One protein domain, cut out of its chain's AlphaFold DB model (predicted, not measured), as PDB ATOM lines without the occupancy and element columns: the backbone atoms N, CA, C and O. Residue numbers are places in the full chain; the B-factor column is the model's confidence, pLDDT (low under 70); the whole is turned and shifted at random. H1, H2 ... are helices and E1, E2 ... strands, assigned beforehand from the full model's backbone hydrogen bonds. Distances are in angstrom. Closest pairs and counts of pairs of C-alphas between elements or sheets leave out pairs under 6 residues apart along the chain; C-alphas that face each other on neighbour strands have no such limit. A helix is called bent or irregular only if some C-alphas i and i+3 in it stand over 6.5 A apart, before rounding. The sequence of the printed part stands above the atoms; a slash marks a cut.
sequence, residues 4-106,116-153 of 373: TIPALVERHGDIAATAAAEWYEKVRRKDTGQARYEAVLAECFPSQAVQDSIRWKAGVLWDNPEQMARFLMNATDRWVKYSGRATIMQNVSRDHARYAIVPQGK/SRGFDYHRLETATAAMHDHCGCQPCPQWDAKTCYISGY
ATOM      1  N   THR A   4      40.652  46.829  42.431       93.56
ATOM      2  CA  THR A   4      39.319  47.096  41.875       93.56
ATOM      3  C   THR A   4      39.324  47.332  40.364       93.56
ATOM      4  O   THR A   4      38.423  46.860  39.681       93.56
ATOM      5  N   ILE A   5      40.303  48.080  39.835       92.81
ATOM      6  CA  ILE A   5      40.345  48.408  38.403       92.81
ATOM      7  C   ILE A   5      40.703  47.172  37.567       92.81
ATOM      8  O   ILE A   5      39.965  46.907  36.622       92.81
ATOM      9  N   PRO A   6      41.733  46.368  37.907       91.38
ATOM     10  CA  PRO A   6      41.959  45.094  37.223       91.38
ATOM     11  C   PRO A   6      40.742  44.164  37.231       91.38
ATOM     12  O   PRO A   6      40.363  43.681  36.173       91.38
ATOM     13  N   ALA A   7      40.073  43.987  38.377       94.50
ATOM     14  CA  ALA A   7      38.880  43.136  38.457       94.50
ATOM     15  C   ALA A   7      37.725  43.642  37.569       94.50
ATOM     16  O   ALA A   7      36.973  42.855  36.996       94.50
ATOM     17  N   LEU A   8      37.585  44.966  37.433       94.56
ATOM     18  CA  LEU A   8      36.615  45.577  36.525       94.56
ATOM     19  C   LEU A   8      36.985  45.314  35.056       94.56
ATOM     20  O   LEU A   8      36.124  44.934  34.264       94.56
ATOM     21  N   VAL A   9      38.261  45.499  34.704       91.44
ATOM     22  CA  VAL A   9      38.789  45.239  33.358       91.44
ATOM     23  C   VAL A   9      38.595  43.779  32.965       91.44
ATOM     24  O   VAL A   9      38.127  43.523  31.864       91.44
ATOM     25  N   GLU A  10      38.902  42.845  33.861       93.56
ATOM     26  CA  GLU A  10      38.726  41.409  33.646       93.56
ATOM     27  C   GLU A  10      37.252  41.072  33.403       93.56
ATOM     28  O   GLU A  10      36.888  40.611  32.324       93.56
ATOM     29  N   ARG A  11      36.369  41.439  34.342       95.38
ATOM     30  CA  ARG A  11      34.935  41.137  34.244       95.38
ATOM     31  C   ARG A  11      34.295  41.673  32.964       95.38
ATOM     32  O   ARG A  11      33.489  40.986  32.341       95.38
ATOM     33  N   HIS A  12      34.581  42.923  32.601       95.50
ATOM     34  CA  HIS A  12      33.999  43.520  31.397       95.50
ATOM     35  C   HIS A  12      34.730  43.092  30.119       95.50
ATOM     36  O   HIS A  12      34.099  43.028  29.062       95.50
ATOM     37  N   GLY A  13      36.018  42.764  30.212       92.81
ATOM     38  CA  GLY A  13      36.805  42.186  29.129       92.81
ATOM     39  C   GLY A  13      36.274  40.819  28.705       92.81
ATOM     40  O   GLY A  13      36.088  40.600  27.512       92.81
ATOM     41  N   ASP A  14      35.919  39.950  29.656       94.81
ATOM     42  CA  ASP A  14      35.339  38.626  29.379       94.81
ATOM     43  C   ASP A  14      33.995  38.725  28.645       94.81
ATOM     44  O   ASP A  14      33.730  37.998  27.681       94.81
ATOM     45  N   ILE A  15      33.153  39.678  29.059       96.62
ATOM     46  CA  ILE A  15      31.883  39.971  28.381       96.62
ATOM     47  C   ILE A  15      32.152  40.460  26.951       96.62
ATOM     48  O   ILE A  15      31.512  39.993  26.007       96.62
ATOM     49  N   ALA A  16      33.113  41.373  26.772       93.69
ATOM     50  CA  ALA A  16      33.478  41.896  25.458       93.69
ATOM     51  C   ALA A  16      34.063  40.812  24.538       93.69
ATOM     52  O   ALA A  16      33.726  40.778  23.356       93.69
ATOM     53  N   ALA A  17      34.902  39.917  25.066       94.88
ATOM     54  CA  ALA A  17      35.452  38.776  24.336       94.88
ATOM     55  C   ALA A  17      34.342  37.818  23.886       94.88
ATOM     56  O   ALA A  17      34.277  37.465  22.710       94.88
ATOM     57  N   THR A  18      33.428  37.463  24.791       97.75
ATOM     58  CA  THR A  18      32.299  36.568  24.488       97.75
ATOM     59  C   THR A  18      31.417  37.143  23.380       97.75
ATOM     60  O   THR A  18      31.178  36.483  22.370       97.75
ATOM     61  N   ALA A  19      31.011  38.409  23.510       97.25
ATOM     62  CA  ALA A  19      30.203  39.081  22.493       97.25
ATOM     63  C   ALA A  19      30.926  39.166  21.135       97.25
ATOM     64  O   ALA A  19      30.308  39.012  20.080       97.25
ATOM     65  N   ALA A  20      32.242  39.392  21.148       95.81
ATOM     66  CA  ALA A  20      33.052  39.452  19.941       95.81
ATOM     67  C   ALA A  20      33.176  38.088  19.241       95.81
ATOM     68  O   ALA A  20      33.116  38.032  18.013       95.81
ATOM     69  N   ALA A  21      33.301  36.997  20.000       97.25
ATOM     70  CA  ALA A  21      33.302  35.637  19.469       97.25
ATOM     71  C   ALA A  21      31.957  35.272  18.827       97.25
ATOM     72  O   ALA A  21      31.924  34.853  17.671       97.25
ATOM     73  N   GLU A  22      30.842  35.523  19.520       97.19
ATOM     74  CA  GLU A  22      29.495  35.294  18.980       97.19
ATOM     75  C   GLU A  22      29.251  36.096  17.694       97.19
ATOM     76  O   GLU A  22      28.710  35.586  16.703       97.19
ATOM     77  N   TRP A  23      29.683  37.361  17.684       96.56
ATOM     78  CA  TRP A  23      29.622  38.203  16.498       96.56
ATOM     79  C   TRP A  23      30.466  37.632  15.355       96.56
ATOM     80  O   TRP A  23      29.965  37.524  14.233       96.56
ATOM     81  N   TYR A  24      31.704  37.214  15.629       95.94
ATOM     82  CA  TYR A  24      32.605  36.647  14.625       95.94
ATOM     83  C   TYR A  24      32.001  35.404  13.963       95.94
ATOM     84  O   TYR A  24      31.929  35.327  12.737       95.94
ATOM     85  N   GLU A  25      31.487  34.461  14.758       96.25
ATOM     86  CA  GLU A  25      30.832  33.247  14.256       96.25
ATOM     87  C   GLU A  25      29.624  33.566  13.368       96.25
ATOM     88  O   GLU A  25      29.414  32.932  12.325       96.25
ATOM     89  N   LYS A  26      28.824  34.563  13.765       94.69
ATOM     90  CA  LYS A  26      27.649  35.006  13.010       94.69
ATOM     91  C   LYS A  26      28.042  35.627  11.672       94.69
ATOM     92  O   LYS A  26      27.442  35.284  10.651       94.69
ATOM     93  N   VAL A  27      29.026  36.527  11.669       93.00
ATOM     94  CA  VAL A  27      29.504  37.187  10.446       93.00
ATOM     95  C   VAL A  27      30.140  36.162   9.512       93.00
ATOM     96  O   VAL A  27      29.741  36.087   8.353       93.00
ATOM     97  N   ARG A  28      31.025  35.296  10.022       93.62
ATOM     98  CA  ARG A  28      31.668  34.236   9.234       93.62
ATOM     99  C   ARG A  28      30.654  33.318   8.565       93.62
ATOM    100  O   ARG A  28      30.789  33.001   7.386       93.62
ATOM    101  N   ARG A  29      29.634  32.870   9.304       93.06
ATOM    102  CA  ARG A  29      28.586  31.993   8.757       93.06
ATOM    103  C   ARG A  29      27.813  32.681   7.639       93.06
ATOM    104  O   ARG A  29      27.512  32.043   6.636       93.06
ATOM    105  N   LYS A  30      27.494  33.965   7.819       90.62
ATOM    106  CA  LYS A  30      26.787  34.763   6.815       90.62
ATOM    107  C   LYS A  30      27.622  34.941   5.544       90.62
ATOM    108  O   LYS A  30      27.060  34.834   4.464       90.62
ATOM    109  N   ASP A  31      28.917  35.212   5.685       89.69
ATOM    110  CA  ASP A  31      29.806  35.514   4.557       89.69
ATOM    111  C   ASP A  31      30.226  34.251   3.787       89.69
ATOM    112  O   ASP A  31      30.189  34.215   2.563       89.69
ATOM    113  N   THR A  32      30.566  33.175   4.503       90.31
ATOM    114  CA  THR A  32      31.141  31.960   3.895       90.31
ATOM    115  C   THR A  32      30.119  30.864   3.589       90.31
ATOM    116  O   THR A  32      30.410  29.958   2.809       90.31
ATOM    117  N   GLY A  33      28.957  30.866   4.254       88.12
ATOM    118  CA  GLY A  33      27.977  29.774   4.191       88.12
ATOM    119  C   GLY A  33      28.474  28.425   4.741       88.12
ATOM    120  O   GLY A  33      27.761  27.426   4.647       88.12
ATOM    121  N   GLN A  34      29.687  28.367   5.303       84.94
ATOM    122  CA  GLN A  34      30.305  27.135   5.791       84.94
ATOM    123  C   GLN A  34      29.741  26.692   7.149       84.94
ATOM    124  O   GLN A  34      29.082  27.455   7.863       84.94
ATOM    125  N   ALA A  35      30.035  25.437   7.510       74.56
ATOM    126  CA  ALA A  35      29.680  24.837   8.795       74.56
ATOM    127  C   ALA A  35      30.189  25.656  10.001       74.56
ATOM    128  O   ALA A  35      31.003  26.573   9.870       74.56
ATOM    129  N   ARG A  36      29.679  25.318  11.193       78.69
ATOM    130  CA  ARG A  36      29.938  26.046  12.441       78.69
ATOM    131  C   ARG A  36      31.447  26.191  12.695       78.69
ATOM    132  O   ARG A  36      32.144  25.195  12.848       78.69
ATOM    133  N   TYR A  37      31.908  27.437  12.758       92.81
ATOM    134  CA  TYR A  37      33.196  27.820  13.332       92.81
ATOM    135  C   TYR A  37      33.000  28.074  14.823       92.81
ATOM    136  O   TYR A  37      31.952  28.597  15.204       92.81
ATOM    137  N   GLU A  38      33.978  27.693  15.634       95.50
ATOM    138  CA  GLU A  38      33.983  27.923  17.078       95.50
ATOM    139  C   GLU A  38      35.084  28.931  17.394       95.50
ATOM    140  O   GLU A  38      36.276  28.639  17.234       95.50
ATOM    141  N   ALA A  39      34.672  30.145  17.755       96.12
ATOM    142  CA  ALA A  39      35.596  31.235  18.013       96.12
ATOM    143  C   ALA A  39      36.276  31.072  19.378       96.12
ATOM    144  O   ALA A  39      35.650  30.742  20.383       96.12
ATOM    145  N   VAL A  40      37.582  31.332  19.415       95.75
ATOM    146  CA  VAL A  40      38.394  31.280  20.634       95.75
ATOM    147  C   VAL A  40      38.421  32.655  21.286       95.75
ATOM    148  O   VAL A  40      38.706  33.644  20.613       95.75
ATOM    149  N   LEU A  41      38.145  32.718  22.586       95.88
ATOM    150  CA  LEU A  41      38.232  33.956  23.359       95.88
ATOM    151  C   LEU A  41      39.696  34.347  23.570       95.88
ATOM    152  O   LEU A  41      40.520  33.506  23.929       95.88
ATOM    153  N   ALA A  42      40.008  35.627  23.374       90.38
ATOM    154  CA  ALA A  42      41.300  36.166  23.770       90.38
ATOM    155  C   ALA A  42      41.358  36.398  25.283       90.38
ATOM    156  O   ALA A  42      40.339  36.662  25.924       90.38
ATOM    157  N   GLU A  43      42.571  36.375  25.833       87.12
ATOM    158  CA  GLU A  43      42.816  36.755  27.222       87.12
ATOM    159  C   GLU A  43      42.432  38.219  27.498       87.12
ATOM    160  O   GLU A  43      42.446  39.093  26.617       87.12
ATOM    161  N   CYS A  44      42.094  38.492  28.759       85.31
ATOM    162  CA  CYS A  44      41.848  39.843  29.230       85.31
ATOM    163  C   CYS A  44      43.125  40.699  29.192       85.31
ATOM    164  O   CYS A  44      44.246  40.192  29.094       85.31
ATOM    165  N   PHE A  45      42.974  42.027  29.237       85.12
ATOM    166  CA  PHE A  45      44.149  42.893  29.315       85.12
ATOM    167  C   PHE A  45      44.919  42.598  30.621       85.12
ATOM    168  O   PHE A  45      44.299  42.620  31.686       85.12
ATOM    169  N   PRO A  46      46.247  42.353  30.586       83.25
ATOM    170  CA  PRO A  46      46.957  41.815  31.744       83.25
ATOM    171  C   PRO A  46      46.842  42.690  32.998       83.25
ATOM    172  O   PRO A  46      47.260  43.852  33.002       83.25
ATOM    173  N   SER A  47      46.361  42.108  34.102       84.00
ATOM    174  CA  SER A  47      46.173  42.804  35.387       84.00
ATOM    175  C   SER A  47      47.447  43.479  35.901       84.00
ATOM    176  O   SER A  47      47.385  44.583  36.440       84.00
ATOM    177  N   GLN A  48      48.618  42.872  35.682       77.19
ATOM    178  CA  GLN A  48      49.896  43.482  36.052       77.19
ATOM    179  C   GLN A  48      50.164  44.771  35.257       77.19
ATOM    180  O   GLN A  48      50.513  45.792  35.844       77.19
ATOM    181  N   ALA A  49      49.901  44.773  33.945       76.88
ATOM    182  CA  ALA A  49      50.076  45.954  33.099       76.88
ATOM    183  C   ALA A  49      49.100  47.088  33.470       76.88
ATOM    184  O   ALA A  49      49.467  48.268  33.425       76.88
ATOM    185  N   VAL A  50      47.874  46.744  33.891       81.62
ATOM    186  CA  VAL A  50      46.922  47.700  34.484       81.62
ATOM    187  C   VAL A  50      47.521  48.333  35.739       81.62
ATOM    188  O   VAL A  50      47.593  49.558  35.844       81.62
ATOM    189  N   GLN A  51      47.984  47.515  36.685       79.75
ATOM    190  CA  GLN A  51      48.551  48.004  37.942       79.75
ATOM    191  C   GLN A  51      49.788  48.879  37.727       79.75
ATOM    192  O   GLN A  51      49.912  49.923  38.368       79.75
ATOM    193  N   ASP A  52      50.679  48.492  36.818       70.75
ATOM    194  CA  ASP A  52      51.898  49.243  36.517       70.75
ATOM    195  C   ASP A  52      51.574  50.606  35.899       70.75
ATOM    196  O   ASP A  52      52.145  51.621  36.301       70.75
ATOM    197  N   SER A  53      50.568  50.664  35.019       79.69
ATOM    198  CA  SER A  53      50.063  51.921  34.454       79.69
ATOM    199  C   SER A  53      49.484  52.847  35.534       79.69
ATOM    200  O   SER A  53      49.715  54.058  35.511       79.69
ATOM    201  N   ILE A  54      48.761  52.287  36.511       84.12
ATOM    202  CA  ILE A  54      48.217  53.035  37.656       84.12
ATOM    203  C   ILE A  54      49.353  53.562  38.539       84.12
ATOM    204  O   ILE A  54      49.339  54.738  38.902       84.12
ATOM    205  N   ARG A  55      50.346  52.726  38.872       79.50
ATOM    206  CA  ARG A  55      51.507  53.126  39.689       79.50
ATOM    207  C   ARG A  55      52.314  54.225  39.014       79.50
ATOM    208  O   ARG A  55      52.641  55.213  39.665       79.50
ATOM    209  N   TRP A  56      52.569  54.091  37.714       79.94
ATOM    210  CA  TRP A  56      53.267  55.103  36.925       79.94
ATOM    211  C   TRP A  56      52.571  56.468  36.993       79.94
ATOM    212  O   TRP A  56      53.231  57.495  37.139       79.94
ATOM    213  N   LYS A  57      51.232  56.490  36.955       82.12
ATOM    214  CA  LYS A  57      50.460  57.737  37.017       82.12
ATOM    215  C   LYS A  57      50.192  58.240  38.440       82.12
ATOM    216  O   LYS A  57      49.806  59.393  38.599       82.12
ATOM    217  N   ALA A  58      50.426  57.431  39.476       82.06
ATOM    218  CA  ALA A  58      50.009  57.721  40.851       82.06
ATOM    219  C   ALA A  58      50.560  59.040  41.418       82.06
ATOM    220  O   ALA A  58      49.902  59.657  42.251       82.06
ATOM    221  N   GLY A  59      51.720  59.509  40.940       77.38
ATOM    222  CA  GLY A  59      52.317  60.773  41.385       77.38
ATOM    223  C   GLY A  59      51.406  61.996  41.212       77.38
ATOM    224  O   GLY A  59      51.503  62.937  41.989       77.38
ATOM    225  N   VAL A  60      50.464  61.973  40.262       81.19
ATOM    226  CA  VAL A  60      49.557  63.111  40.020       81.19
ATOM    227  C   VAL A  60      48.525  63.306  41.133       81.19
ATOM    228  O   VAL A  60      47.910  64.364  41.200       81.19
ATOM    229  N   LEU A  61      48.341  62.316  42.013       85.06
ATOM    230  CA  LEU A  61      47.414  62.403  43.145       85.06
ATOM    231  C   LEU A  61      47.820  63.463  44.174       85.06
ATOM    232  O   LEU A  61      46.958  63.929  44.911       85.06
ATOM    233  N   TRP A  62      49.099  63.846  44.229       86.44
ATOM    234  CA  TRP A  62      49.579  64.860  45.170       86.44
ATOM    235  C   TRP A  62      49.164  66.283  44.777       86.44
ATOM    236  O   TRP A  62      48.935  67.104  45.658       86.44
ATOM    237  N   ASP A  63      49.009  66.548  43.475       86.62
ATOM    238  CA  ASP A  63      48.760  67.897  42.948       86.62
ATOM    239  C   ASP A  63      47.410  68.040  42.224       86.62
ATOM    240  O   ASP A  63      46.798  69.106  42.246       86.62
ATOM    241  N   ASN A  64      46.955  66.998  41.519       85.12
ATOM    242  CA  ASN A  64      45.773  67.041  40.652       85.12
ATOM    243  C   ASN A  64      45.069  65.668  40.595       85.12
ATOM    244  O   ASN A  64      45.191  64.942  39.595       85.12
ATOM    245  N   PRO A  65      44.326  65.287  41.649       84.81
ATOM    246  CA  PRO A  65      43.581  64.028  41.697       84.81
ATOM    247  C   PRO A  65      42.603  63.840  40.527       84.81
ATOM    248  O   PRO A  65      42.416  62.720  40.044       84.81
ATOM    249  N   GLU A  66      42.028  64.920  39.994       85.69
ATOM    250  CA  GLU A  66      41.130  64.875  38.837       85.69
ATOM    251  C   GLU A  66      41.856  64.387  37.574       85.69
ATOM    252  O   GLU A  66      41.250  63.763  36.700       85.69
ATOM    253  N   GLN A  67      43.166  64.630  37.463       78.81
ATOM    254  CA  GLN A  67      43.980  64.082  36.380       78.81
ATOM    255  C   GLN A  67      44.088  62.558  36.473       78.81
ATOM    256  O   GLN A  67      44.057  61.890  35.437       78.81
ATOM    257  N   MET A  68      44.175  62.006  37.686       87.38
ATOM    258  CA  MET A  68      44.157  60.557  37.889       87.38
ATOM    259  C   MET A  68      42.805  59.969  37.486       87.38
ATOM    260  O   MET A  68      42.765  58.975  36.767       87.38
ATOM    261  N   ALA A  69      41.702  60.611  37.877       86.25
ATOM    262  CA  ALA A  69      40.362  60.167  37.498       86.25
ATOM    263  C   ALA A  69      40.181  60.124  35.969       86.25
ATOM    264  O   ALA A  69      39.780  59.092  35.431       86.25
ATOM    265  N   ARG A  70      40.567  61.196  35.253       84.62
ATOM    266  CA  ARG A  70      40.528  61.234  33.777       84.62
ATOM    267  C   ARG A  70      41.377  60.131  33.145       84.62
ATOM    268  O   ARG A  70      40.933  59.483  32.204       84.62
ATOM    269  N   PHE A  71      42.582  59.904  33.666       82.88
ATOM    270  CA  PHE A  71      43.445  58.821  33.195       82.88
ATOM    271  C   PHE A  71      42.788  57.450  33.379       82.88
ATOM    272  O   PHE A  71      42.733  56.675  32.430       82.88
ATOM    273  N   LEU A  72      42.264  57.163  34.575       88.38
ATOM    274  CA  LEU A  72      41.641  55.876  34.879       88.38
ATOM    275  C   LEU A  72      40.408  55.624  34.014       88.38
ATOM    276  O   LEU A  72      40.255  54.512  33.517       88.38
ATOM    277  N   MET A  73      39.566  56.637  33.792       87.00
ATOM    278  CA  MET A  73      38.410  56.523  32.897       87.00
ATOM    279  C   MET A  73      38.841  56.126  31.478       87.00
ATOM    280  O   MET A  73      38.338  55.144  30.936       87.00
ATOM    281  N   ASN A  74      39.817  56.840  30.911       82.56
ATOM    282  CA  ASN A  74      40.277  56.612  29.541       82.56
ATOM    283  C   ASN A  74      40.981  55.255  29.385       82.56
ATOM    284  O   ASN A  74      40.710  54.504  28.449       82.56
ATOM    285  N   ALA A  75      41.866  54.923  30.326       85.00
ATOM    286  CA  ALA A  75      42.632  53.687  30.285       85.00
ATOM    287  C   ALA A  75      41.738  52.457  30.500       85.00
ATOM    288  O   ALA A  75      41.911  51.460  29.804       85.00
ATOM    289  N   THR A  76      40.754  52.540  31.404       89.81
ATOM    290  CA  THR A  76      39.809  51.439  31.660       89.81
ATOM    291  C   THR A  76      38.960  51.136  30.432       89.81
ATOM    292  O   THR A  76      38.845  49.970  30.063       89.81
ATOM    293  N   ASP A  77      38.429  52.160  29.754       88.00
ATOM    294  CA  ASP A  77      37.691  51.980  28.496       88.00
ATOM    295  C   ASP A  77      38.537  51.240  27.444       88.00
ATOM    296  O   ASP A  77      38.090  50.255  26.848       88.00
ATOM    297  N   ARG A  78      39.800  51.650  27.277       86.12
ATOM    298  CA  ARG A  78      40.747  50.993  26.367       86.12
ATOM    299  C   ARG A  78      41.012  49.535  26.755       86.12
ATOM    300  O   ARG A  78      40.975  48.665  25.886       86.12
ATOM    301  N   TRP A  79      41.292  49.264  28.031       87.44
ATOM    302  CA  TRP A  79      41.609  47.916  28.516       87.44
ATOM    303  C   TRP A  79      40.425  46.957  28.402       87.44
ATOM    304  O   TRP A  79      40.621  45.807  28.032       87.44
ATOM    305  N   VAL A  80      39.199  47.425  28.641       90.25
ATOM    306  CA  VAL A  80      37.985  46.613  28.455       90.25
ATOM    307  C   VAL A  80      37.769  46.280  26.978       90.25
ATOM    308  O   VAL A  80      37.512  45.132  26.620       90.25
ATOM    309  N   LYS A  81      37.917  47.267  26.085       88.00
ATOM    310  CA  LYS A  81      37.748  47.065  24.635       88.00
ATOM    311  C   LYS A  81      38.813  46.157  24.022       88.00
ATOM    312  O   LYS A  81      38.560  45.564  22.972       88.00
ATOM    313  N   TYR A  82      39.987  46.052  24.649       87.06
ATOM    314  CA  TYR A  82      41.081  45.206  24.176       87.06
ATOM    315  C   TYR A  82      40.622  43.763  23.941       87.06
ATOM    316  O   TYR A  82      40.834  43.244  22.852       87.06
ATOM    317  N   SER A  83      39.940  43.146  24.908       88.62
ATOM    318  CA  SER A  83      39.583  41.722  24.865       88.62
ATOM    319  C   SER A  83      38.666  41.362  23.701       88.62
ATOM    320  O   SER A  83      38.919  40.389  22.987       88.62
ATOM    321  N   GLY A  84      37.642  42.180  23.437       91.31
ATOM    322  CA  GLY A  84      36.751  41.972  22.291       91.31
ATOM    323  C   GLY A  84      37.493  42.079  20.958       91.31
ATOM    324  O   GLY A  84      37.376  41.220  20.085       91.31
ATOM    325  N   ARG A  85      38.343  43.098  20.813       89.44
ATOM    326  CA  ARG A  85      39.102  43.299  19.574       89.44
ATOM    327  C   ARG A  85      40.186  42.231  19.386       89.44
ATOM    328  O   ARG A  85      40.348  41.721  18.281       89.44
ATOM    329  N   ALA A  86      40.898  41.859  20.451       88.94
ATOM    330  CA  ALA A  86      41.886  40.782  20.448       88.94
ATOM    331  C   ALA A  86      41.247  39.445  20.065       88.94
ATOM    332  O   ALA A  86      41.808  38.730  19.239       88.94
ATOM    333  N   THR A  87      40.043  39.164  20.570       92.44
ATOM    334  CA  THR A  87      39.264  37.972  20.203       92.44
ATOM    335  C   THR A  87      39.033  37.914  18.697       92.44
ATOM    336  O   THR A  87      39.341  36.907  18.063       92.44
ATOM    337  N   ILE A  88      38.577  39.006  18.078       92.62
ATOM    338  CA  ILE A  88      38.378  39.044  16.621       92.62
ATOM    339  C   ILE A  88      39.704  38.816  15.888       92.62
ATOM    340  O   ILE A  88      39.780  37.955  15.018       92.62
ATOM    341  N   MET A  89      40.762  39.545  16.249       89.75
ATOM    342  CA  MET A  89      42.054  39.463  15.553       89.75
ATOM    343  C   MET A  89      42.709  38.077  15.665       89.75
ATOM    344  O   MET A  89      43.295  37.593  14.695       89.75
ATOM    345  N   GLN A  90      42.594  37.413  16.818       90.31
ATOM    346  CA  GLN A  90      43.083  36.045  17.004       90.31
ATOM    347  C   GLN A  90      42.308  35.052  16.134       90.31
ATOM    348  O   GLN A  90      42.921  34.221  15.460       90.31
ATOM    349  N   ASN A  91      40.978  35.171  16.082       92.94
ATOM    350  CA  ASN A  91      40.154  34.309  15.236       92.94
ATOM    351  C   ASN A  91      40.406  34.555  13.746       92.94
ATOM    352  O   ASN A  91      40.530  33.591  13.001       92.94
ATOM    353  N   VAL A  92      40.612  35.807  13.320       91.75
ATOM    354  CA  VAL A  92      41.044  36.123  11.946       91.75
ATOM    355  C   VAL A  92      42.330  35.384  11.586       91.75
ATOM    356  O   VAL A  92      42.401  34.753  10.534       91.75
ATOM    357  N   SER A  93      43.329  35.416  12.472       89.12
ATOM    358  CA  SER A  93      44.588  34.706  12.248       89.12
ATOM    359  C   SER A  93      44.390  33.188  12.183       89.12
ATOM    360  O   SER A  93      45.010  32.530  11.349       89.12
ATOM    361  N   ARG A  94      43.541  32.630  13.056       91.50
ATOM    362  CA  ARG A  94      43.225  31.193  13.117       91.50
ATOM    363  C   ARG A  94      42.431  30.715  11.901       91.50
ATOM    364  O   ARG A  94      42.623  29.593  11.455       91.50
ATOM    365  N   ASP A  95      41.543  31.554  11.384       91.50
ATOM    366  CA  ASP A  95      40.693  31.279  10.220       91.50
ATOM    367  C   ASP A  95      41.362  31.683   8.895       91.50
ATOM    368  O   ASP A  95      40.748  31.610   7.836       91.50
ATOM    369  N   HIS A  96      42.620  32.141   8.946       89.25
ATOM    370  CA  HIS A  96      43.390  32.630   7.797       89.25
ATOM    371  C   HIS A  96      42.681  33.721   6.972       89.25
ATOM    372  O   HIS A  96      42.981  33.914   5.791       89.25
ATOM    373  N   ALA A  97      41.769  34.458   7.605       90.69
ATOM    374  CA  ALA A  97      41.033  35.552   6.998       90.69
ATOM    375  C   ALA A  97      41.900  36.820   6.899       90.69
ATOM    376  O   ALA A  97      43.021  36.905   7.420       90.69
ATOM    377  N   ARG A  98      41.374  37.830   6.209       90.62
ATOM    378  CA  ARG A  98      41.885  39.202   6.278       90.62
ATOM    379  C   ARG A  98      41.014  40.033   7.200       90.62
ATOM    380  O   ARG A  98      39.890  39.650   7.509       90.62
ATOM    381  N   TYR A  99      41.524  41.167   7.656       91.00
ATOM    382  CA  TYR A  99      40.710  42.148   8.359       91.00
ATOM    383  C   TYR A  99      41.133  43.571   8.040       91.00
ATOM    384  O   TYR A  99      42.263  43.824   7.630       91.00
ATOM    385  N   ALA A 100      40.195  44.486   8.241       91.94
ATOM    386  CA  ALA A 100      40.405  45.921   8.244       91.94
ATOM    387  C   ALA A 100      40.189  46.475   9.654       91.94
ATOM    388  O   ALA A 100      39.403  45.920  10.423       91.94
ATOM    389  N   ILE A 101      40.838  47.590   9.987       90.38
ATOM    390  CA  ILE A 101      40.447  48.398  11.145       90.38
ATOM    391  C   ILE A 101      39.450  49.440  10.663       90.38
ATOM    392  O   ILE A 101      39.804  50.333   9.904       90.38
ATOM    393  N   VAL A 102      38.205  49.329  11.110       92.25
ATOM    394  CA  VAL A 102      37.099  50.146  10.612       92.25
ATOM    395  C   VAL A 102      36.645  51.122  11.695       92.25
ATOM    396  O   VAL A 102      36.181  50.685  12.760       92.25
ATOM    397  N   PRO A 103      36.765  52.442  11.472       90.50
ATOM    398  CA  PRO A 103      36.221  53.442  12.375       90.50
ATOM    399  C   PRO A 103      34.699  53.347  12.497       90.50
ATOM    400  O   PRO A 103      33.998  53.043  11.537       90.50
ATOM    401  N   GLN A 104      34.181  53.637  13.687       86.44
ATOM    402  CA  GLN A 104      32.742  53.763  13.917       86.44
ATOM    403  C   GLN A 104      32.379  55.248  13.827       86.44
ATOM    404  O   GLN A 104      32.424  55.964  14.824       86.44
ATOM    405  N   GLY A 105      32.098  55.716  12.609       84.31
ATOM    406  CA  GLY A 105      31.900  57.135  12.314       84.31
ATOM    407  C   GLY A 105      33.219  57.906  12.206       84.31
ATOM    408  O   GLY A 105      34.237  57.366  11.769       84.31
ATOM    409  N   LYS A 106      33.191  59.185  12.590       84.12
ATOM    410  CA  LYS A 106      34.346  60.086  12.505       84.12
ATOM    411  C   LYS A 106      35.474  59.617  13.437       84.12
ATOM    412  O   LYS A 106      35.233  59.368  14.616       84.12
ATOM    413  N   SER A 116      43.156  53.313   6.611       93.25
ATOM    414  CA  SER A 116      43.483  53.445   5.183       93.25
ATOM    415  C   SER A 116      44.103  52.198   4.539       93.25
ATOM    416  O   SER A 116      44.078  52.041   3.324       93.25
ATOM    417  N   ARG A 117      44.639  51.267   5.340       91.12
ATOM    418  CA  ARG A 117      45.214  50.012   4.839       91.12
ATOM    419  C   ARG A 117      44.178  49.025   4.303       91.12
ATOM    420  O   ARG A 117      44.567  48.048   3.667       91.12
ATOM    421  N   GLY A 118      42.886  49.226   4.564       91.50
ATOM    422  CA  GLY A 118      41.857  48.304   4.092       91.50
ATOM    423  C   GLY A 118      41.999  46.904   4.702       91.50
ATOM    424  O   GLY A 118      42.471  46.740   5.827       91.50
ATOM    425  N   PHE A 119      41.582  45.882   3.953       91.62
ATOM    426  CA  PHE A 119      41.619  44.474   4.372       91.62
ATOM    427  C   PHE A 119      43.000  43.815   4.180       91.62
ATOM    428  O   PHE A 119      43.112  42.678   3.729       91.62
ATOM    429  N   ASP A 120      44.076  44.526   4.504       88.38
ATOM    430  CA  ASP A 120      45.451  44.031   4.339       88.38
ATOM    431  C   ASP A 120      45.983  43.296   5.589       88.38
ATOM    432  O   ASP A 120      46.964  42.540   5.555       88.38
ATOM    433  N   TYR A 121      45.312  43.462   6.730       85.19
ATOM    434  CA  TYR A 121      45.764  42.871   7.980       85.19
ATOM    435  C   TYR A 121      45.462  41.368   8.054       85.19
ATOM    436  O   TYR A 121      44.398  40.903   7.648       85.19
ATOM    437  N   HIS A 122      46.411  40.591   8.586       75.88
ATOM    438  CA  HIS A 122      46.322  39.122   8.635       75.88
ATOM    439  C   HIS A 122      46.993  38.469   9.860       75.88
ATOM    440  O   HIS A 122      46.954  37.249   9.996       75.88
ATOM    441  N   ARG A 123      47.609  39.253  10.760       66.25
ATOM    442  CA  ARG A 123      48.196  38.784  12.032       66.25
ATOM    443  C   ARG A 123      47.826  39.718  13.186       66.25
ATOM    444  O   ARG A 123      47.474  40.877  12.961       66.25
ATOM    445  N   LEU A 124      47.946  39.209  14.415       56.59
ATOM    446  CA  LEU A 124      47.711  39.950  15.663       56.59
ATOM    447  C   LEU A 124      48.668  41.148  15.825       56.59
ATOM    448  O   LEU A 124      48.278  42.199  16.327       56.59
ATOM    449  N   GLU A 125      49.910  40.997  15.358       52.50
ATOM    450  CA  GLU A 125      51.013  41.948  15.573       52.50
ATOM    451  C   GLU A 125      50.825  43.292  14.855       52.50
ATOM    452  O   GLU A 125      51.493  44.267  15.184       52.50
ATOM    453  N   THR A 126      49.908  43.376  13.889       48.19
ATOM    454  CA  THR A 126      49.750  44.572  13.052       48.19
ATOM    455  C   THR A 126      48.714  45.573  13.587       48.19
ATOM    456  O   THR A 126      48.662  46.697  13.097       48.19
ATOM    457  N   ALA A 127      47.907  45.204  14.593       49.34
ATOM    458  CA  ALA A 127      46.774  46.019  15.059       49.34
ATOM    459  C   ALA A 127      46.706  46.266  16.575       49.34
ATOM    460  O   ALA A 127      45.824  46.996  17.027       49.34
ATOM    461  N   THR A 128      47.659  45.780  17.376       50.28
ATOM    462  CA  THR A 128      47.859  46.305  18.744       50.28
ATOM    463  C   THR A 128      48.166  47.808  18.736       50.28
ATOM    464  O   THR A 128      47.799  48.508  19.675       50.28
ATOM    465  N   ALA A 129      48.734  48.322  17.639       45.91
ATOM    466  CA  ALA A 129      48.906  49.751  17.380       45.91
ATOM    467  C   ALA A 129      47.567  50.515  17.236       45.91
ATOM    468  O   ALA A 129      47.497  51.697  17.548       45.91
ATOM    469  N   ALA A 130      46.471  49.853  16.849       50.19
ATOM    470  CA  ALA A 130      45.187  50.490  16.539       50.19
ATOM    471  C   ALA A 130      44.324  50.855  17.767       50.19
ATOM    472  O   ALA A 130      43.163  51.232  17.612       50.19
ATOM    473  N   MET A 131      44.836  50.706  18.995       64.00
ATOM    474  CA  MET A 131      44.016  50.776  20.212       64.00
ATOM    475  C   MET A 131      44.533  51.807  21.206       64.00
ATOM    476  O   MET A 131      45.073  51.473  22.258       64.00
ATOM    477  N   HIS A 132      44.327  53.078  20.873       71.88
ATOM    478  CA  HIS A 132      44.535  54.189  21.797       71.88
ATOM    479  C   HIS A 132      43.232  54.592  22.504       71.88
ATOM    480  O   HIS A 132      42.141  54.100  22.198       71.88
ATOM    481  N   ASP A 133      43.359  55.505  23.463       71.81
ATOM    482  CA  ASP A 133      42.236  56.049  24.227       71.81
ATOM    483  C   ASP A 133      41.241  56.754  23.289       71.81
ATOM    484  O   ASP A 133      41.647  57.377  22.307       71.81
ATOM    485  N   HIS A 134      39.940  56.678  23.584       72.81
ATOM    486  CA  HIS A 134      38.864  57.333  22.814       72.81
ATOM    487  C   HIS A 134      38.686  56.875  21.351       72.81
ATOM    488  O   HIS A 134      37.986  57.540  20.593       72.81
ATOM    489  N   CYS A 135      39.250  55.736  20.924       81.69
ATOM    490  CA  CYS A 135      38.953  55.158  19.598       81.69
ATOM    491  C   CYS A 135      37.769  54.178  19.663       81.69
ATOM    492  O   CYS A 135      37.746  53.236  20.465       81.69
ATOM    493  N   GLY A 136      36.798  54.367  18.763       82.88
ATOM    494  CA  GLY A 136      35.662  53.461  18.534       82.88
ATOM    495  C   GLY A 136      35.926  52.354  17.505       82.88
ATOM    496  O   GLY A 136      35.065  51.514  17.274       82.88
ATOM    497  N   CYS A 137      37.112  52.337  16.905       87.81
ATOM    498  CA  CYS A 137      37.495  51.494  15.773       87.81
ATOM    499  C   CYS A 137      37.389  49.994  16.089       87.81
ATOM    500  O   CYS A 137      37.677  49.575  17.216       87.81
ATOM    501  N   GLN A 138      36.979  49.194  15.105       90.19
ATOM    502  CA  GLN A 138      36.759  47.753  15.253       90.19
ATOM    503  C   GLN A 138      37.512  46.962  14.178       90.19
ATOM    504  O   GLN A 138      37.517  47.380  13.020       90.19
ATOM    505  N   PRO A 139      38.135  45.822  14.522       90.88
ATOM    506  CA  PRO A 139      38.618  44.883  13.521       90.88
ATOM    507  C   PRO A 139      37.423  44.213  12.827       90.88
ATOM    508  O   PRO A 139      36.575  43.607  13.479       90.88
ATOM    509  N   CYS A 140      37.367  44.305  11.502       93.12
ATOM    510  CA  CYS A 140      36.304  43.731  10.683       93.12
ATOM    511  C   CYS A 140      36.886  42.676   9.735       93.12
ATOM    512  O   CYS A 140      37.712  43.035   8.893       93.12
ATOM    513  N   PRO A 141      36.497  41.394   9.866       93.25
ATOM    514  CA  PRO A 141      37.032  40.315   9.051       93.25
ATOM    515  C   PRO A 141      36.475  40.319   7.622       93.25
ATOM    516  O   PRO A 141      35.374  40.806   7.369       93.25
ATOM    517  N   GLN A 142      37.235  39.715   6.714       92.62
ATOM    518  CA  GLN A 142      36.892  39.466   5.319       92.62
ATOM    519  C   GLN A 142      37.398  38.081   4.906       92.62
ATOM    520  O   GLN A 142      38.564  37.745   5.137       92.62
ATOM    521  N   TRP A 143      36.534  37.322   4.228       92.38
ATOM    522  CA  TRP A 143      36.877  36.032   3.621       92.38
ATOM    523  C   TRP A 143      36.881  36.083   2.092       92.38
ATOM    524  O   TRP A 143      37.669  35.374   1.470       92.38
ATOM    525  N   ASP A 144      36.068  36.955   1.487       89.25
ATOM    526  CA  ASP A 144      36.070  37.216   0.046       89.25
ATOM    527  C   ASP A 144      36.139  38.722  -0.258       89.25
ATOM    528  O   ASP A 144      35.235  39.506   0.043       89.25
ATOM    529  N   ALA A 145      37.232  39.131  -0.905       86.44
ATOM    530  CA  ALA A 145      37.482  40.520  -1.277       86.44
ATOM    531  C   ALA A 145      36.490  41.076  -2.310       86.44
ATOM    532  O   ALA A 145      36.358  42.290  -2.431       86.44
ATOM    533  N   LYS A 146      35.791  40.216  -3.062       86.56
ATOM    534  CA  LYS A 146      34.836  40.645  -4.097       86.56
ATOM    535  C   LYS A 146      33.455  40.985  -3.552       86.56
ATOM    536  O   LYS A 146      32.652  41.564  -4.276       86.56
ATOM    537  N   THR A 147      33.150  40.572  -2.327       84.44
ATOM    538  CA  THR A 147      31.800  40.664  -1.750       84.44
ATOM    539  C   THR A 147      31.774  41.436  -0.435       84.44
ATOM    540  O   THR A 147      30.721  41.936  -0.035       84.44
ATOM    541  N   CYS A 148      32.924  41.600   0.215       85.56
ATOM    542  CA  CYS A 148      33.033  42.310   1.477       85.56
ATOM    543  C   CYS A 148      33.115  43.831   1.273       85.56
ATOM    544  O   CYS A 148      34.179  44.393   1.007       85.56
ATOM    545  N   TYR A 149      31.970  44.492   1.458       86.69
ATOM    546  CA  TYR A 149      31.832  45.947   1.455       86.69
ATOM    547  C   TYR A 149      31.185  46.416   2.756       86.69
ATOM    548  O   TYR A 149      30.153  45.886   3.175       86.69
ATOM    549  N   ILE A 150      31.770  47.434   3.388       90.69
ATOM    550  CA  ILE A 150      31.235  48.038   4.610       90.69
ATOM    551  C   ILE A 150      30.741  49.441   4.265       90.69
ATOM    552  O   ILE A 150      31.501  50.285   3.799       90.69
ATOM    553  N   SER A 151      29.445  49.686   4.471       89.88
ATOM    554  CA  SER A 151      28.832  50.984   4.175       89.88
ATOM    555  C   SER A 151      29.512  52.105   4.968       89.88
ATOM    556  O   SER A 151      29.697  51.981   6.178       89.88
ATOM    557  N   GLY A 152      29.888  53.186   4.279       86.75
ATOM    558  CA  GLY A 152      30.562  54.342   4.878       86.75
ATOM    559  C   GLY A 152      32.056  54.152   5.158       86.75
ATOM    560  O   GLY A 152      32.677  55.055   5.711       86.75
ATOM    561  N   TYR A 153      32.642  53.012   4.782       92.88
ATOM    562  CA  TYR A 153      34.073  52.757   4.913       92.88
ATOM    563  C   TYR A 153      34.751  52.773   3.540       92.88
ATOM    564  O   TYR A 153      34.572  51.854   2.744       92.88
TER     565      TYR A 153
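AT A GLANCE: This is residues 4 to 106 and 116 to 153 of the 373 residues of the protein "Phage protein" of Bifidobacterium pseudolongum subsp. globosum (UniProt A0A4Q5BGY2). Two long helices, H1 and H3, run side by side, and H2 folds back over the first part of H3 as a helical hairpin at one end of the long shape. Towards the other end a small ribbon of two strands, E1 and E2, packs on residues 81 to 93 of H3, with E2 also near residues 24 to 32 of H1, and the long stretch of residues 116 to 137, with no named element, leads into E2. The printed part has 141 residues with three named helices and two named strands in the order H1, H2, H3, E1, E2; the sheet, of order E1 - E2, is antiparallel, and the class is mostly helix. The whole is only just compact, close to loose, with a radius of gyration of the C-alphas of 16.9 A. Its outline is elongated, spanning 57 by 29 by 21 A.

IN THESE COORDINATES: Strand E1 is residues 98 to 102, 12.7 A from first to last C-alpha, and begins with C-alpha 98 at (41.885, 39.202, 6.278). Strand E2 is residues 138 to 142, 12.9 A long, and ends with C-alpha 142 at (36.892, 39.466, 5.319). The longest helix by residues, H3, is residues 65 to 94, 43.5 A long, with a kink of 29 degrees near residue 83; it is neither bent nor irregular, but only just: C-alphas 80 and 83 are 6.3 A apart. H1 is residues 4 to 32, 41.7 A long, and begins with C-alpha 4 at (39.319, 47.096, 41.875). H2 is residues 47 to 62, 24.4 A long; it has a kink of 37 degrees near residue 56 and is irregular, with C-alphas 56 and 59 7.3 A apart.

HOW THE PARTS SIT: In the sheet, E1 and E2 are antiparallel neighbours, with 147 degrees between their directions. The C-alphas of Tyr 99 and Pro 141 face each other at 4.2 A. N 102 and O 138 are within hydrogen-bond range at 2.8 A, and so are N 140 and O 100 at 2.8 A. The closest C-alphas of H3 and E2 are those of Arg 85 and Pro 139, 6.3 A apart. Those of H3 and E1 are Val 92 and Arg 98, 6.5 A apart. H1 and H3 touch, the closest C-alphas being those of Ala 17 and Gly 84 at 4.0 A. They run the same way at a shallow tilt of 33 degrees, only just short of steep. H1 and E2 are near each other, with 10 pairs of C-alphas within 10 A. H2 and H3 form a helical hairpin, running opposite ways at a shallow tilt of 18 degrees. They touch, H3 with residues 67 to 79 alone, and the closest C-alphas are those of Val 60 and Met 68 at 6.3 A. H1 and H2 touch, H1 with residues 5 to 10 alone and H2 with residues 47 to 51 alone; the closest C-alphas are those of Pro 6 and Ser 47 at 5.1 A. They run opposite ways at a steep tilt of 48 degrees. H2 is apart from E1 and E2, and H1 is apart from E1. The O i to N i+4 pairs within hydrogen-bond range are 24 of 25 in H1, 8 of 12 in H2 and 24 of 26 in H3.

THE WHOLE: The two C-alphas farthest apart are those of Gly 33 and Asp 63, at 58.2 A. Residues 107 to 115 are cut out, and C-alphas 106 and 116 are 13.5 A apart across the cut, which lies in the link from E1 to E2. The link from H1 to H2 is long, with 14 residues, while those from H2 to H3 and from H3 to E1 are tight. Residues 116 to 137 form a stretch with no named element. The mean pLDDT of the printed part is 86.1, and residues 123 to 131 of the model are under 70.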